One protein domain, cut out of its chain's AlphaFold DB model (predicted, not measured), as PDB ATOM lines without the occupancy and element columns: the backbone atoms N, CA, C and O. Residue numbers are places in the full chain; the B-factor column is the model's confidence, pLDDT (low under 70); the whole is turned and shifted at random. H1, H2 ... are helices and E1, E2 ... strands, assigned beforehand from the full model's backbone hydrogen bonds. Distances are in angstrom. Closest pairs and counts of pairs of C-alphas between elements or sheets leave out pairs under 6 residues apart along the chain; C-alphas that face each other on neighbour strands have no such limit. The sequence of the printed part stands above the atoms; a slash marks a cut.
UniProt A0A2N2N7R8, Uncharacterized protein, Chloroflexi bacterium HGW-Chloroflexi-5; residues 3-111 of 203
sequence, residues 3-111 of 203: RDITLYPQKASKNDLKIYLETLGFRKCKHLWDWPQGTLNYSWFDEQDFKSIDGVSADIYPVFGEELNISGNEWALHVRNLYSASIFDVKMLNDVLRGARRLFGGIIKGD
ATOM      1  N   ARG A   3     -61.246   0.020   3.756       92.38
ATOM      2  CA  ARG A   3     -60.527  -0.457   2.573       92.38
ATOM      3  C   ARG A   3     -59.182  -0.978   3.034       92.38
ATOM      4  O   ARG A   3     -58.399  -0.199   3.570       92.38
ATOM      5  N   ASP A   4     -58.927  -2.250   2.798       95.06
ATOM      6  CA  ASP A   4     -57.749  -2.963   3.264       95.06
ATOM      7  C   ASP A   4     -56.944  -3.458   2.057       95.06
ATOM      8  O   ASP A   4     -57.420  -4.255   1.240       95.06
ATOM      9  N   ILE A   5     -55.721  -2.942   1.896       97.00
ATOM     10  CA  ILE A   5     -54.859  -3.290   0.764       97.00
ATOM     11  C   ILE A   5     -53.424  -3.522   1.235       97.00
ATOM     12  O   ILE A   5     -52.792  -2.652   1.825       97.00
ATOM     13  N   THR A   6     -52.878  -4.682   0.894       97.31
ATOM     14  CA  THR A   6     -51.519  -5.093   1.229       97.31
ATOM     15  C   THR A   6     -50.650  -5.175  -0.020       97.31
ATOM     16  O   THR A   6     -50.999  -5.819  -1.013       97.31
ATOM     17  N   LEU A   7     -49.476  -4.554   0.040       98.06
ATOM     18  CA  LEU A   7     -48.372  -4.796  -0.876       98.06
ATOM     19  C   LEU A   7     -47.440  -5.858  -0.284       98.06
ATOM     20  O   LEU A   7     -46.882  -5.675   0.796       98.06
ATOM     21  N   TYR A   8     -47.214  -6.917  -1.054       97.75
ATOM     22  CA  TYR A   8     -46.159  -7.904  -0.848       97.75
ATOM     23  C   TYR A   8     -44.981  -7.544  -1.767       97.75
ATOM     24  O   TYR A   8     -44.999  -7.933  -2.943       97.75
ATOM     25  N   PRO A   9     -44.013  -6.730  -1.304       97.12
ATOM     26  CA  PRO A   9     -42.898  -6.266  -2.124       97.12
ATOM     27  C   PRO A   9     -41.997  -7.434  -2.527       97.12
ATOM     28  O   PRO A   9     -41.839  -8.384  -1.778       97.12
ATOM     29  N   GLN A  10     -41.362  -7.355  -3.695       95.38
ATOM     30  CA  GLN A  10     -40.414  -8.390  -4.126       95.38
ATOM     31  C   GLN A  10     -39.059  -8.249  -3.421       95.38
ATOM     32  O   GLN A  10     -38.350  -9.229  -3.217       95.38
ATOM     33  N   LYS A  11     -38.688  -7.012  -3.080       93.56
ATOM     34  CA  LYS A  11     -37.455  -6.681  -2.365       93.56
ATOM     35  C   LYS A  11     -37.674  -5.465  -1.474       93.56
ATOM     36  O   LYS A  11     -37.757  -4.350  -1.975       93.56
ATOM     37  N   ALA A  12     -37.764  -5.657  -0.166       95.75
ATOM     38  CA  ALA A  12     -37.715  -4.551   0.784       95.75
ATOM     39  C   ALA A  12     -37.382  -5.071   2.179       95.75
ATOM     40  O   ALA A  12     -38.027  -6.002   2.664       95.75
ATOM     41  N   SER A  13     -36.425  -4.434   2.852       96.62
ATOM     42  CA  SER A  13     -36.268  -4.634   4.286       96.62
ATOM     43  C   SER A  13     -37.335  -3.851   5.052       96.62
ATOM     44  O   SER A  13     -37.889  -2.858   4.571       96.62
ATOM     45  N   LYS A  14     -37.563  -4.239   6.308       96.94
ATOM     46  CA  LYS A  14     -38.359  -3.454   7.259       96.94
ATOM     47  C   LYS A  14     -37.943  -1.980   7.303       96.94
ATOM     48  O   LYS A  14     -38.794  -1.101   7.414       96.94
ATOM     49  N   ASN A  15     -36.636  -1.714   7.254       97.25
ATOM     50  CA  ASN A  15     -36.106  -0.360   7.368       97.25
ATOM     51  C   ASN A  15     -36.354   0.460   6.094       97.25
ATOM     52  O   ASN A  15     -36.651   1.645   6.199       97.25
ATOM     53  N   ASP A  16     -36.318  -0.169   4.917       97.75
ATOM     54  CA  ASP A  16     -36.636   0.500   3.648       97.75
ATOM     55  C   ASP A  16     -38.098   0.950   3.615       97.75
ATOM     56  O   ASP A  16     -38.390   2.100   3.285       97.75
ATOM     57  N   LEU A  17     -39.019   0.066   4.023       97.81
ATOM     58  CA  LEU A  17     -40.446   0.388   4.121       97.81
ATOM     59  C   LEU A  17     -40.705   1.485   5.160       97.81
ATOM     60  O   LEU A  17     -41.502   2.389   4.918       97.81
ATOM     61  N   LYS A  18     -39.997   1.440   6.294       98.06
ATOM     62  CA  LYS A  18     -40.061   2.476   7.329       98.06
ATOM     63  C   LYS A  18     -39.643   3.842   6.779       98.06
ATOM     64  O   LYS A  18     -40.401   4.799   6.902       98.06
ATOM     65  N   ILE A  19     -38.455   3.927   6.174       98.06
ATOM     66  CA  ILE A  19     -37.919   5.183   5.627       98.06
ATOM     67  C   ILE A  19     -38.856   5.725   4.548       98.06
ATOM     68  O   ILE A  19     -39.115   6.926   4.498       98.06
ATOM     69  N   TYR A  20     -39.394   4.840   3.709       98.31
ATOM     70  CA  TYR A  20     -40.363   5.201   2.686       98.31
ATOM     71  C   TYR A  20     -41.611   5.877   3.277       98.31
ATOM     72  O   TYR A  20     -41.964   6.972   2.842       98.31
ATOM     73  N   LEU A  21     -42.239   5.277   4.295       98.06
ATOM     74  CA  LEU A  21     -43.412   5.866   4.952       98.06
ATOM     75  C   LEU A  21     -43.082   7.198   5.637       98.06
ATOM     76  O   LEU A  21     -43.805   8.179   5.460       98.06
ATOM     77  N   GLU A  22     -41.975   7.264   6.376       97.88
ATOM     78  CA  GLU A  22     -41.551   8.485   7.077       97.88
ATOM     79  C   GLU A  22     -41.264   9.633   6.092       97.88
ATOM     80  O   GLU A  22     -41.619  10.780   6.360       97.88
ATOM     81  N   THR A  23     -40.726   9.328   4.905       97.56
ATOM     82  CA  THR A  23     -40.498  10.311   3.826       97.56
ATOM     83  C   THR A  23     -41.806  10.868   3.257       97.56
ATOM     84  O   THR A  23     -41.860  12.026   2.850       97.56
ATOM     85  N   LEU A  24     -42.879  10.073   3.259       96.88
ATOM     86  CA  LEU A  24     -44.222  10.512   2.866       96.88
ATOM     87  C   LEU A  24     -44.951  11.295   3.974       96.88
ATOM     88  O   LEU A  24     -46.086  11.726   3.775       96.88
ATOM     89  N   GLY A  25     -44.318  11.493   5.135       96.56
ATOM     90  CA  GLY A  25     -44.884  12.243   6.255       96.56
ATOM     91  C   GLY A  25     -45.752  11.410   7.199       96.56
ATOM     92  O   GLY A  25     -46.448  11.979   8.041       96.56
ATOM     93  N   PHE A  26     -45.724  10.079   7.088       97.56
ATOM     94  CA  PHE A  26     -46.387   9.211   8.057       97.56
ATOM     95  C   PHE A  26     -45.708   9.309   9.426       97.56
ATOM     96  O   PHE A  26     -44.482   9.326   9.544       97.56
ATOM     97  N   ARG A  27     -46.517   9.316  10.485       96.81
ATOM     98  CA  ARG A  27     -46.058   9.370  11.872       96.81
ATOM     99  C   ARG A  27     -46.290   8.028  12.542       96.81
ATOM    100  O   ARG A  27     -47.349   7.425  12.398       96.81
ATOM    101  N   LYS A  28     -45.295   7.557  13.291       95.19
ATOM    102  CA  LYS A  28     -45.406   6.302  14.036       95.19
ATOM    103  C   LYS A  28     -46.494   6.421  15.104       95.19
ATOM    104  O   LYS A  28     -46.499   7.382  15.872       95.19
ATOM    105  N   CYS A  29     -47.365   5.424  15.195       92.12
ATOM    106  CA  CYS A  29     -48.467   5.398  16.150       92.12
ATOM    107  C   CYS A  29     -48.584   4.029  16.839       92.12
ATOM    108  O   CYS A  29     -47.876   3.069  16.520       92.12
ATOM    109  N   LYS A  30     -49.447   3.956  17.855       86.31
ATOM    110  CA  LYS A  30     -49.846   2.683  18.461       86.31
ATOM    111  C   LYS A  30     -51.040   2.140  17.689       86.31
ATOM    112  O   LYS A  30     -51.940   2.906  17.358       86.31
ATOM    113  N   HIS A  31     -51.062   0.835  17.454       77.25
ATOM    114  CA  HIS A  31     -52.240   0.175  16.910       77.25
ATOM    115  C   HIS A  31     -53.114  -0.351  18.045       77.25
ATOM    116  O   HIS A  31     -52.613  -0.769  19.086       77.25
ATOM    117  N   LEU A  32     -54.422  -0.342  17.815       69.12
ATOM    118  CA  LEU A  32     -55.424  -0.967  18.679       69.12
ATOM    119  C   LEU A  32     -55.647  -2.465  18.384       69.12
ATOM    120  O   LEU A  32     -56.534  -3.056  18.986       69.12
ATOM    121  N   TRP A  33     -54.931  -3.057  17.419       74.94
ATOM    122  CA  TRP A  33     -55.156  -4.430  16.943       74.94
ATOM    123  C   TRP A  33     -53.925  -5.291  17.205       74.94
ATOM    124  O   TRP A  33     -52.796  -4.787  17.199       74.94
ATOM    125  N   ASP A  34     -54.161  -6.587  17.377       82.44
ATOM    126  CA  ASP A  34     -53.125  -7.585  17.624       82.44
ATOM    127  C   ASP A  34     -52.408  -7.958  16.321       82.44
ATOM    128  O   ASP A  34     -52.728  -8.941  15.654       82.44
ATOM    129  N   TRP A  35     -51.424  -7.145  15.946       87.19
ATOM    130  CA  TRP A  35     -50.500  -7.472  14.865       87.19
ATOM    131  C   TRP A  35     -49.365  -8.391  15.345       87.19
ATOM    132  O   TRP A  35     -48.987  -8.347  16.522       87.19
ATOM    133  N   PRO A  36     -48.746  -9.183  14.445       88.56
ATOM    134  CA  PRO A  36     -47.594 -10.008  14.778       88.56
ATOM    135  C   PRO A  36     -46.462  -9.196  15.412       88.56
ATOM    136  O   PRO A  36     -46.242  -8.018  15.094       88.56
ATOM    137  N   GLN A  37     -45.704  -9.847  16.293       88.56
ATOM    138  CA  GLN A  37     -44.601  -9.203  16.992       88.56
ATOM    139  C   GLN A  37     -43.579  -8.635  15.999       88.56
ATOM    140  O   GLN A  37     -43.129  -9.306  15.076       88.56
ATOM    141  N   GLY A  38     -43.192  -7.378  16.215       87.75
ATOM    142  CA  GLY A  38     -42.259  -6.671  15.342       87.75
ATOM    143  C   GLY A  38     -42.925  -5.792  14.286       87.75
ATOM    144  O   GLY A  38     -42.194  -5.091  13.583       87.75
ATOM    145  N   THR A  39     -44.255  -5.753  14.217       94.12
ATOM    146  CA  THR A  39     -44.990  -4.831  13.340       94.12
ATOM    147  C   THR A  39     -44.730  -3.366  13.708       94.12
ATOM    148  O   THR A  39     -44.630  -3.011  14.888       94.12
ATOM    149  N   LEU A  40     -44.572  -2.508  12.700       95.50
ATOM    150  CA  LEU A  40     -44.523  -1.056  12.867       95.50
ATOM    151  C   LEU A  40     -45.800  -0.443  12.314       95.50
ATOM    152  O   LEU A  40     -46.125  -0.688  11.160       95.50
ATOM    153  N   ASN A  41     -46.452   0.398  13.110       95.81
ATOM    154  CA  ASN A  41     -47.710   1.034  12.740       95.81
ATOM    155  C   ASN A  41     -47.490   2.530  12.547       95.81
ATOM    156  O   ASN A  41     -46.793   3.184  13.339       95.81
ATOM    157  N   TYR A  42     -48.095   3.055  11.498       96.88
ATOM    158  CA  TYR A  42     -47.975   4.436  11.083       96.88
ATOM    159  C   TYR A  42     -49.342   4.999  10.707       96.88
ATOM    160  O   TYR A  42     -50.203   4.295  10.183       96.88
ATOM    161  N   SER A  43     -49.529   6.294  10.932       96.62
ATOM    162  CA  SER A  43     -50.701   7.034  10.478       96.62
ATOM    163  C   SER A  43     -50.300   8.297   9.729       96.62
ATOM    164  O   SER A  43     -49.277   8.926  10.012       96.62
ATOM    165  N   TRP A  44     -51.125   8.669   8.764       97.31
ATOM    166  CA  TRP A  44     -51.019   9.901   8.003       97.31
ATOM    167  C   TRP A  44     -52.371  10.601   7.979       97.31
ATOM    168  O   TRP A  44     -53.407   9.952   7.842       97.31
ATOM    169  N   PHE A  45     -52.345  11.922   8.118       96.44
ATOM    170  CA  PHE A  45     -53.527  12.771   8.104       96.44
ATOM    171  C   PHE A  45     -53.140  14.159   7.580       96.44
ATOM    172  O   PHE A  45     -52.145  14.725   8.041       96.44
ATOM    173  N   ASP A  46     -53.907  14.697   6.630       94.62
ATOM    174  CA  ASP A  46     -53.728  16.046   6.083       94.62
ATOM    175  C   ASP A  46     -54.791  17.004   6.632       94.62
ATOM    176  O   ASP A  46     -55.961  16.975   6.243       94.62
ATOM    177  N   GLU A  47     -54.356  17.885   7.530       89.94
ATOM    178  CA  GLU A  47     -55.197  18.919   8.138       89.94
ATOM    179  C   GLU A  47     -55.491  20.089   7.180       89.94
ATOM    180  O   GLU A  47     -56.378  20.902   7.447       89.94
ATOM    181  N   GLN A  48     -54.779  20.201   6.051       93.31
ATOM    182  CA  GLN A  48     -54.954  21.320   5.128       93.31
ATOM    183  C   GLN A  48     -56.269  21.212   4.359       93.31
ATOM    184  O   GLN A  48     -56.612  20.164   3.807       93.31
ATOM    185  N   ASP A  49     -56.981  22.336   4.245       91.31
ATOM    186  CA  ASP A  49     -58.192  22.479   3.427       91.31
ATOM    187  C   ASP A  49     -59.274  21.419   3.692       91.31
ATOM    188  O   ASP A  49     -60.066  21.099   2.790       91.31
ATOM    189  N   PHE A  50     -59.286  20.856   4.907       91.88
ATOM    190  CA  PHE A  50     -60.189  19.781   5.320       91.88
ATOM    191  C   PHE A  50     -60.169  18.603   4.334       91.88
ATOM    192  O   PHE A  50     -61.217  18.070   3.966       91.88
ATOM    193  N   LYS A  51     -58.985  18.270   3.804       92.81
ATOM    194  CA  LYS A  51     -58.823  17.188   2.830       92.81
ATOM    195  C   LYS A  51     -59.046  15.840   3.487       92.81
ATOM    196  O   LYS A  51     -59.853  15.077   2.969       92.81
ATOM    197  N   SER A  52     -58.359  15.562   4.592       93.12
ATOM    198  CA  SER A  52     -58.528  14.308   5.319       93.12
ATOM    199  C   SER A  52     -59.762  14.334   6.214       93.12
ATOM    200  O   SER A  52     -60.046  15.328   6.878       93.12
ATOM    201  N   ILE A  53     -60.480  13.209   6.236       90.81
ATOM    202  CA  ILE A  53     -61.569  12.951   7.192       90.81
ATOM    203  C   ILE A  53     -61.100  11.916   8.208       90.81
ATOM    204  O   ILE A  53     -61.179  12.152   9.408       90.81
ATOM    205  N   ASP A  54     -60.556  10.802   7.717       89.94
ATOM    206  CA  ASP A  54     -60.071   9.698   8.553       89.94
ATOM    207  C   ASP A  54     -58.550   9.516   8.455       89.94
ATOM    208  O   ASP A  54     -57.922   8.996   9.377       89.94
ATOM    209  N   GLY A  55     -57.940   9.938   7.343       94.88
ATOM    210  CA  GLY A  55     -56.529   9.688   7.066       94.88
ATOM    211  C   GLY A  55     -56.253   8.277   6.538       94.88
ATOM    212  O   GLY A  55     -57.129   7.583   6.012       94.88
ATOM    213  N   VAL A  56     -54.991   7.867   6.651       97.06
ATOM    214  CA  VAL A  56     -54.480   6.581   6.162       97.06
ATOM    215  C   VAL A  56     -53.636   5.930   7.248       97.06
ATOM    216  O   VAL A  56     -52.726   6.562   7.786       97.06
ATOM    217  N   SER A  57     -53.899   4.660   7.552       95.88
ATOM    218  CA  SER A  57     -53.003   3.835   8.364       95.88
ATOM    219  C   SER A  57     -52.126   2.970   7.467       95.88
ATOM    220  O   SER A  57     -52.551   2.527   6.399       95.88
ATOM    221  N   ALA A  58     -50.887   2.754   7.890       97.06
ATOM    222  CA  ALA A  58     -49.939   1.900   7.203       97.06
ATOM    223  C   ALA A  58     -49.158   1.060   8.215       97.06
ATOM    224  O   ALA A  58     -48.542   1.599   9.135       97.06
ATOM    225  N   ASP A  59     -49.143  -0.248   8.003       96.19
ATOM    226  CA  ASP A  59     -48.545  -1.216   8.910       96.19
ATOM    227  C   ASP A  59     -47.503  -2.049   8.163       96.19
ATOM    228  O   ASP A  59     -47.758  -2.622   7.103       96.19
ATOM    229  N   ILE A  60     -46.292  -2.101   8.714       97.19
ATOM    230  CA  ILE A  60     -45.192  -2.922   8.205       97.19
ATOM    231  C   ILE A  60     -45.087  -4.138   9.104       97.19
ATOM    232  O   ILE A  60     -44.606  -4.015  10.234       97.19
ATOM    233  N   TYR A  61     -45.500  -5.298   8.608       96.00
ATOM    234  CA  TYR A  61     -45.606  -6.516   9.407       96.00
ATOM    235  C   TYR A  61     -44.774  -7.663   8.814       96.00
ATOM    236  O   TYR A  61     -44.549  -7.696   7.596       96.00
ATOM    237  N   PRO A  62     -44.268  -8.577   9.664       95.56
ATOM    238  CA  PRO A  62     -43.554  -9.753   9.198       95.56
ATOM    239  C   PRO A  62     -44.529 -10.784   8.619       95.56
ATOM    240  O   PRO A  62     -45.606 -11.020   9.167       95.56
ATOM    241  N   VAL A  63     -44.128 -11.409   7.520       94.00
ATOM    242  CA  VAL A  63     -44.928 -12.355   6.742       94.00
ATOM    243  C   VAL A  63     -44.421 -13.776   6.975       94.00
ATOM    244  O   VAL A  63     -43.218 -14.024   6.945       94.00
ATOM    245  N   PHE A  64     -45.340 -14.725   7.162       90.44
ATOM    246  CA  PHE A  64     -45.024 -16.136   7.391       90.44
ATOM    247  C   PHE A  64     -45.915 -17.053   6.539       90.44
ATOM    248  O   PHE A  64     -46.964 -16.640   6.044       90.44
ATOM    249  N   GLY A  65     -45.517 -18.320   6.389       90.44
ATOM    250  CA  GLY A  65     -46.352 -19.356   5.774       90.44
ATOM    251  C   GLY A  65     -46.715 -19.074   4.312       90.44
ATOM    252  O   GLY A  65     -45.860 -18.716   3.507       90.44
ATOM    253  N   GLU A  66     -47.989 -19.254   3.957       87.62
ATOM    254  CA  GLU A  66     -48.470 -19.108   2.576       87.62
ATOM    255  C   GLU A  66     -48.307 -17.691   2.016       87.62
ATOM    256  O   GLU A  66     -48.099 -17.526   0.811       87.62
ATOM    257  N   GLU A  67     -48.354 -16.662   2.864       87.88
ATOM    258  CA  GLU A  67     -48.156 -15.284   2.417       87.88
ATOM    259  C   GLU A  67     -46.713 -15.025   1.963       87.88
ATOM    260  O   GLU A  67     -46.491 -14.245   1.033       87.88
ATOM    261  N   LEU A  68     -45.732 -15.735   2.537       89.94
ATOM    262  CA  LEU A  68     -44.334 -15.639   2.112       89.94
ATOM    263  C   LEU A  68     -44.181 -16.111   0.660       89.94
ATOM    264  O   LEU A  68     -43.422 -15.522  -0.106       89.94
ATOM    265  N   ASN A  69     -44.975 -17.097   0.236       90.00
ATOM    266  CA  ASN A  69     -44.961 -17.612  -1.135       90.00
ATOM    267  C   ASN A  69     -45.512 -16.613  -2.170       90.00
ATOM    268  O   ASN A  69     -45.354 -16.836  -3.368       90.00
ATOM    269  N   ILE A  70     -46.153 -15.514  -1.746       90.25
ATOM    270  CA  ILE A  70     -46.694 -14.501  -2.668       90.25
ATOM    271  C   ILE A  70     -45.562 -13.741  -3.365       90.25
ATOM    272  O   ILE A  70     -45.640 -13.482  -4.564       90.25
ATOM    273  N   SER A  71     -44.531 -13.350  -2.617       90.69
ATOM    274  CA  SER A  71     -43.436 -12.511  -3.130       90.69
ATOM    275  C   SER A  71     -42.039 -13.018  -2.781       90.69
ATOM    276  O   SER A  71     -41.070 -12.577  -3.396       90.69
ATOM    277  N   GLY A  72     -41.924 -13.931  -1.815       89.56
ATOM    278  CA  GLY A  72     -40.661 -14.371  -1.227       89.56
ATOM    279  C   GLY A  72     -40.078 -13.407  -0.189       89.56
ATOM    280  O   GLY A  72     -39.037 -13.717   0.380       89.56
ATOM    281  N   ASN A  73     -40.712 -12.255   0.068       94.12
ATOM    282  CA  ASN A  73     -40.215 -11.262   1.020       94.12
ATOM    283  C   ASN A  73     -40.844 -11.432   2.408       94.12
ATOM    284  O   ASN A  73     -42.057 -11.582   2.539       94.12
ATOM    285  N   GLU A  74     -40.018 -11.324   3.447       95.62
ATOM    286  CA  GLU A  74     -40.423 -11.501   4.850       95.62
ATOM    287  C   GLU A  74     -41.227 -10.323   5.415       95.62
ATOM    288  O   GLU A  74     -41.709 -10.394   6.540       95.62
ATOM    289  N   TRP A  75     -41.361  -9.227   4.666       97.06
ATOM    290  CA  TRP A  75     -42.055  -8.017   5.102       97.06
ATOM    291  C   TRP A  75     -43.107  -7.600   4.086       97.06
ATOM    292  O   TRP A  75     -42.826  -7.540   2.886       97.06
ATOM    293  N   ALA A  76     -44.289  -7.246   4.577       97.31
ATOM    294  CA  ALA A  76     -45.365  -6.671   3.785       97.31
ATOM    295  C   ALA A  76     -45.739  -5.283   4.305       97.31
ATOM    296  O   ALA A  76     -45.483  -4.933   5.460       97.31
ATOM    297  N   LEU A  77     -46.335  -4.492   3.416       97.81
ATOM    298  CA  LEU A  77     -46.879  -3.177   3.717       97.81
ATOM    299  C   LEU A  77     -48.398  -3.244   3.578       97.81
ATOM    300  O   LEU A  77     -48.918  -3.282   2.464       97.81
ATOM    301  N   HIS A  78     -49.095  -3.259   4.703       96.88
ATOM    302  CA  HIS A  78     -50.540  -3.116   4.766       96.88
ATOM    303  C   HIS A  78     -50.905  -1.634   4.818       96.88
ATOM    304  O   HIS A  78     -50.258  -0.865   5.523       96.88
ATOM    305  N   VAL A  79     -51.911  -1.213   4.058       96.81
ATOM    306  CA  VAL A  79     -52.398   0.167   4.032       96.81
ATOM    307  C   VAL A  79     -53.917   0.152   4.074       96.81
ATOM    308  O   VAL A  79     -54.559  -0.586   3.321       96.81
ATOM    309  N   ARG A  80     -54.491   0.992   4.935       95.06
ATOM    310  CA  ARG A  80     -55.926   1.015   5.195       95.06
ATOM    311  C   ARG A  80     -56.470   2.427   5.363       95.06
ATOM    312  O   ARG A  80     -55.798   3.327   5.858       95.06
ATOM    313  N   ASN A  81     -57.732   2.604   4.984       95.06
ATOM    314  CA  ASN A  81     -58.562   3.714   5.450       95.06
ATOM    315  C   ASN A  81     -59.997   3.251   5.752       95.06
ATOM    316  O   ASN A  81     -60.392   2.135   5.408       95.06
ATOM    317  N   LEU A  82     -60.787   4.076   6.438       91.69
ATOM    318  CA  LEU A  82     -62.207   3.788   6.669       91.69
ATOM    319  C   LEU A  82     -63.032   4.047   5.401       91.69
ATOM    320  O   LEU A  82     -62.620   4.803   4.523       91.69
ATOM    321  N   TYR A  83     -64.224   3.449   5.277       88.31
ATOM    322  CA  TYR A  83     -65.091   3.737   4.119       88.31
ATOM    323  C   TYR A  83     -65.500   5.212   4.033       88.31
ATOM    324  O   TYR A  83     -65.631   5.718   2.918       88.31
ATOM    325  N   SER A  84     -65.632   5.876   5.186       88.12
ATOM    326  CA  SER A  84     -65.884   7.313   5.353       88.12
ATOM    327  C   SER A  84     -64.717   8.209   4.935       88.12
ATOM    328  O   SER A  84     -64.898   9.421   4.841       88.12
ATOM    329  N   ALA A  85     -63.550   7.625   4.648       92.38
ATOM    330  CA  ALA A  85     -62.367   8.384   4.290       92.38
ATOM    331  C   ALA A  85     -62.610   9.214   3.029       92.38
ATOM    332  O   ALA A  85     -63.306   8.799   2.094       92.38
ATOM    333  N   SER A  86     -61.983  10.385   2.999       94.00
ATOM    334  CA  SER A  86     -62.084  11.298   1.869       94.00
ATOM    335  C   SER A  86     -61.435  10.713   0.611       94.00
ATOM    336  O   SER A  86     -60.607   9.797   0.658       94.00
ATOM    337  N   ILE A  87     -61.726  11.318  -0.540       95.12
ATOM    338  CA  ILE A  87     -60.998  11.008  -1.772       95.12
ATOM    339  C   ILE A  87     -59.489  11.267  -1.628       95.12
ATOM    340  O   ILE A  87     -58.686  10.551  -2.225       95.12
ATOM    341  N   PHE A  88     -59.090  12.271  -0.841       95.75
ATOM    342  CA  PHE A  88     -57.690  12.644  -0.644       95.75
ATOM    343  C   PHE A  88     -56.952  11.580   0.169       95.75
ATOM    344  O   PHE A  88     -55.837  11.204  -0.189       95.75
ATOM    345  N   ASP A  89     -57.620  11.012   1.172       96.75
ATOM    346  CA  ASP A  89     -57.126   9.870   1.939       96.75
ATOM    347  C   ASP A  89     -56.978   8.634   1.042       96.75
ATOM    348  O   ASP A  89     -55.941   7.975   1.041       96.75
ATOM    349  N   VAL A  90     -57.984   8.330   0.212       96.94
ATOM    350  CA  VAL A  90     -57.923   7.201  -0.739       96.94
ATOM    351  C   VAL A  90     -56.831   7.419  -1.791       96.94
ATOM    352  O   VAL A  90     -56.153   6.474  -2.203       96.94
ATOM    353  N   LYS A  91     -56.615   8.666  -2.216       97.19
ATOM    354  CA  LYS A  91     -55.518   9.027  -3.112       97.19
ATOM    355  C   LYS A  91     -54.168   8.788  -2.439       97.19
ATOM    356  O   LYS A  91     -53.336   8.125  -3.047       97.19
ATOM    357  N   MET A  92     -53.978   9.235  -1.196       97.94
ATOM    358  CA  MET A  92     -52.743   8.984  -0.447       97.94
ATOM    359  C   MET A  92     -52.503   7.483  -0.239       97.94
ATOM    360  O   MET A  92     -51.406   7.003  -0.500       97.94
ATOM    361  N   LEU A  93     -53.538   6.711   0.114       97.75
ATOM    362  CA  LEU A  93     -53.472   5.247   0.196       97.75
ATOM    363  C   LEU A  93     -52.953   4.631  -1.114       97.75
ATOM    364  O   LEU A  93     -52.034   3.809  -1.113       97.75
ATOM    365  N   ASN A  94     -53.501   5.057  -2.253       97.81
ATOM    366  CA  ASN A  94     -53.061   4.589  -3.563       97.81
ATOM    367  C   ASN A  94     -51.638   5.045  -3.911       97.81
ATOM    368  O   ASN A  94     -50.885   4.274  -4.508       97.81
ATOM    369  N   ASP A  95     -51.269   6.275  -3.567       98.06
ATOM    370  CA  ASP A  95     -49.952   6.842  -3.852       98.06
ATOM    371  C   ASP A  95     -48.860   6.134  -3.033       98.06
ATOM    372  O   ASP A  95     -47.823   5.775  -3.595       98.06
ATOM    373  N   VAL A  96     -49.138   5.790  -1.768       98.00
ATOM    374  CA  VAL A  96     -48.285   4.933  -0.925       98.00
ATOM    375  C   VAL A  96     -48.044   3.583  -1.601       98.00
ATOM    376  O   VAL A  96     -46.893   3.178  -1.771       98.00
ATOM    377  N   LEU A  97     -49.099   2.896  -2.045       98.12
ATOM    378  CA  LEU A  97     -48.972   1.582  -2.687       98.12
ATOM    379  C   LEU A  97     -48.253   1.659  -4.041       98.12
ATOM    380  O   LEU A  97     -47.443   0.791  -4.370       98.12
ATOM    381  N   ARG A  98     -48.538   2.686  -4.851       97.94
ATOM    382  CA  ARG A  98     -47.889   2.895  -6.155       97.94
ATOM    383  C   ARG A  98     -46.409   3.212  -6.004       97.94
ATOM    384  O   ARG A  98     -45.604   2.627  -6.727       97.94
ATOM    385  N   GLY A  99     -46.053   4.116  -5.094       97.88
ATOM    386  CA  GLY A  99     -44.664   4.487  -4.845       97.88
ATOM    387  C   GLY A  99     -43.860   3.308  -4.303       97.88
ATOM    388  O   GLY A  99     -42.813   2.983  -4.862       97.88
ATOM    389  N   ALA A 100     -44.401   2.577  -3.324       97.50
ATOM    390  CA  ALA A 100     -43.748   1.402  -2.760       97.50
ATOM    391  C   ALA A 100     -43.556   0.315  -3.824       97.50
ATOM    392  O   ALA A 100     -42.453  -0.195  -3.996       97.50
ATOM    393  N   ARG A 101     -44.593   0.014  -4.616       97.25
ATOM    394  CA  ARG A 101     -44.491  -0.970  -5.702       97.25
ATOM    395  C   ARG A 101     -43.500  -0.546  -6.785       97.25
ATOM    396  O   ARG A 101     -42.824  -1.398  -7.353       97.25
ATOM    397  N   ARG A 102     -43.385   0.752  -7.084       97.50
ATOM    398  CA  ARG A 102     -42.394   1.267  -8.042       97.50
ATOM    399  C   ARG A 102     -40.961   1.064  -7.539       97.50
ATOM    400  O   ARG A 102     -40.093   0.746  -8.346       97.50
ATOM    401  N   LEU A 103     -40.715   1.240  -6.242       97.31
ATOM    402  CA  LEU A 103     -39.385   1.100  -5.638       97.31
ATOM    403  C   LEU A 103     -38.998  -0.369  -5.400       97.31
ATOM    404  O   LEU A 103     -37.873  -0.782  -5.685       97.31
ATOM    405  N   PHE A 104     -39.946  -1.164  -4.905       97.56
ATOM    406  CA  PHE A 104     -39.695  -2.485  -4.327       97.56
ATOM    407  C   PHE A 104     -40.305  -3.643  -5.131       97.56
ATOM    408  O   PHE A 104     -40.095  -4.815  -4.805       97.56
ATOM    409  N   GLY A 105     -41.049  -3.342  -6.199       96.38
ATOM    410  CA  GLY A 105     -41.780  -4.334  -6.985       96.38
ATOM    411  C   GLY A 105     -42.913  -4.987  -6.193       96.38
ATOM    412  O   GLY A 105     -43.428  -4.419  -5.229       96.38
ATOM    413  N   GLY A 106     -43.289  -6.201  -6.592       95.31
ATOM    414  CA  GLY A 106     -44.207  -7.042  -5.826       95.31
ATOM    415  C   GLY A 106     -45.669  -7.027  -6.273       95.31
ATOM    416  O   GLY A 106     -46.043  -6.460  -7.310       95.31
ATOM    417  N   ILE A 107     -46.487  -7.712  -5.473       96.81
ATOM    418  CA  ILE A 107     -47.894  -8.019  -5.747       96.81
ATOM    419  C   ILE A 107     -48.770  -7.304  -4.727       96.81
ATOM    420  O   ILE A 107     -48.518  -7.368  -3.529       96.81
ATOM    421  N   ILE A 108     -49.828  -6.652  -5.204       97.12
ATOM    422  CA  ILE A 108     -50.853  -6.073  -4.333       97.12
ATOM    423  C   ILE A 108     -52.002  -7.070  -4.189       97.12
ATOM    424  O   ILE A 108     -52.444  -7.643  -5.187       97.12
ATOM    425  N   LYS A 109     -52.514  -7.256  -2.974       96.69
ATOM    426  CA  LYS A 109     -53.772  -7.958  -2.691       96.69
ATOM    427  C   LYS A 109     -54.616  -7.116  -1.740       96.69
ATOM    428  O   LYS A 109     -54.072  -6.399  -0.914       96.69
ATOM    429  N   GLY A 110     -55.933  -7.208  -1.843       94.06
ATOM    430  CA  GLY A 110     -56.850  -6.476  -0.974       94.06
ATOM    431  C   GLY A 110     -58.283  -6.574  -1.469       94.06
ATOM    432  O   GLY A 110     -58.570  -7.357  -2.379       94.06
ATOM    433  N   ASP A 111     -59.152  -5.729  -0.925       93.19
ATOM    434  CA  ASP A 111     -60.604  -5.748  -1.179       93.19
ATOM    435  C   ASP A 111     -60.991  -5.614  -2.659       93.19
ATOM    436  O   ASP A 111     -62.033  -6.096  -3.100       93.19
TER     437      ASP A 111
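This is residues 3 to 111 of the 203 residues of an uncharacterized protein of Chloroflexi bacterium HGW-Chloroflexi-5 (UniProt A0A2N2N7R8). One twisted sheet of five strands has two helices, H1 and H3, packed side of one face along its strands, while the small helix H2 sits on the opposite face near one end of the sheet. The loop of the hairpin E2 and E3 reaches Asp 49, far from H2, and residues 24 to 39 make a long stretch with no named element. The printed part has 109 residues, running E1 H1 E2 E3 H2 E4 H3 E5; the sheet's order is E2 E3 E4 E1 E5, all antiparallel, and the class is mixed. It is compact, with a radius of gyration of the C-alphas of 13.2 A and spans of 42 by 28 by 26 A.

Start at E1, residues 3 to 8, an inner strand. On one side of it find E5, residues 107 to 110, an edge strand, with N 6 and O 109 2.8 A apart; on the other find E4, residues 75 to 82, with N 7 and O 77 2.8 A apart. Next to E4 is E3, residues 56 to 62, with N 59 and O 78 at 2.8 A, and then the other edge strand E2, residues 40 to 44, with N 42 and O 58 at 2.8 A. Residues 27 to 28 pair antiparallel with residues 42 to 43 of E2. H1, residues 14 to 23, is on the sheet at a height of 9.0 A, over E3 and along it at 2 degrees on the local plane; its C-alpha 14 is 6.9 A from C-alpha 60. H3, residues 87 to 104, is on the same face at a height of 8.5 A, over E4 and along it at 5 degrees on the local plane; C-alphas 79 and 93 are their closest, 6.5 A. H1 and H3 only just touch, with 3 pairs of C-alphas within 8 A, Tyr 20 and Ala 100 closest at 7.5 A; H3 does so with residues 96 to 100 alone. E4, H3 and E5 form a split strand-helix-strand unit, two strands running the same way with E1 between them, its crossover right-handed. H2, residues 65 to 71, is on the opposite face; C-alphas 8 and 71 are the closest of E1 and H2, 5.8 A. Every O i to N i+4 pair is within hydrogen-bond range in H1 and H3; in H2 it is 0 of 3, with 3 of 4 O i to N i+3 pairs.

Find C-alpha 3 at (-60.527, -0.457, 2.573), where E1 begins. H1 runs 14.3 A, E3 19.9 A and E4 23.4 A. H3 runs 25.3 A from C-alpha 87 at (-60.998, 11.008, -1.772). E5 ends at C-alpha 110, (-56.850, -6.476, -0.974).

The C-alphas of Asp 49 and Gly 65 are the two farthest apart, 43.5 A. The printed part has no cut; the links H1 to E2 and E2 to E3 are long. Mean pLDDT of the printed part is 94.2, and residue 32 is under 70.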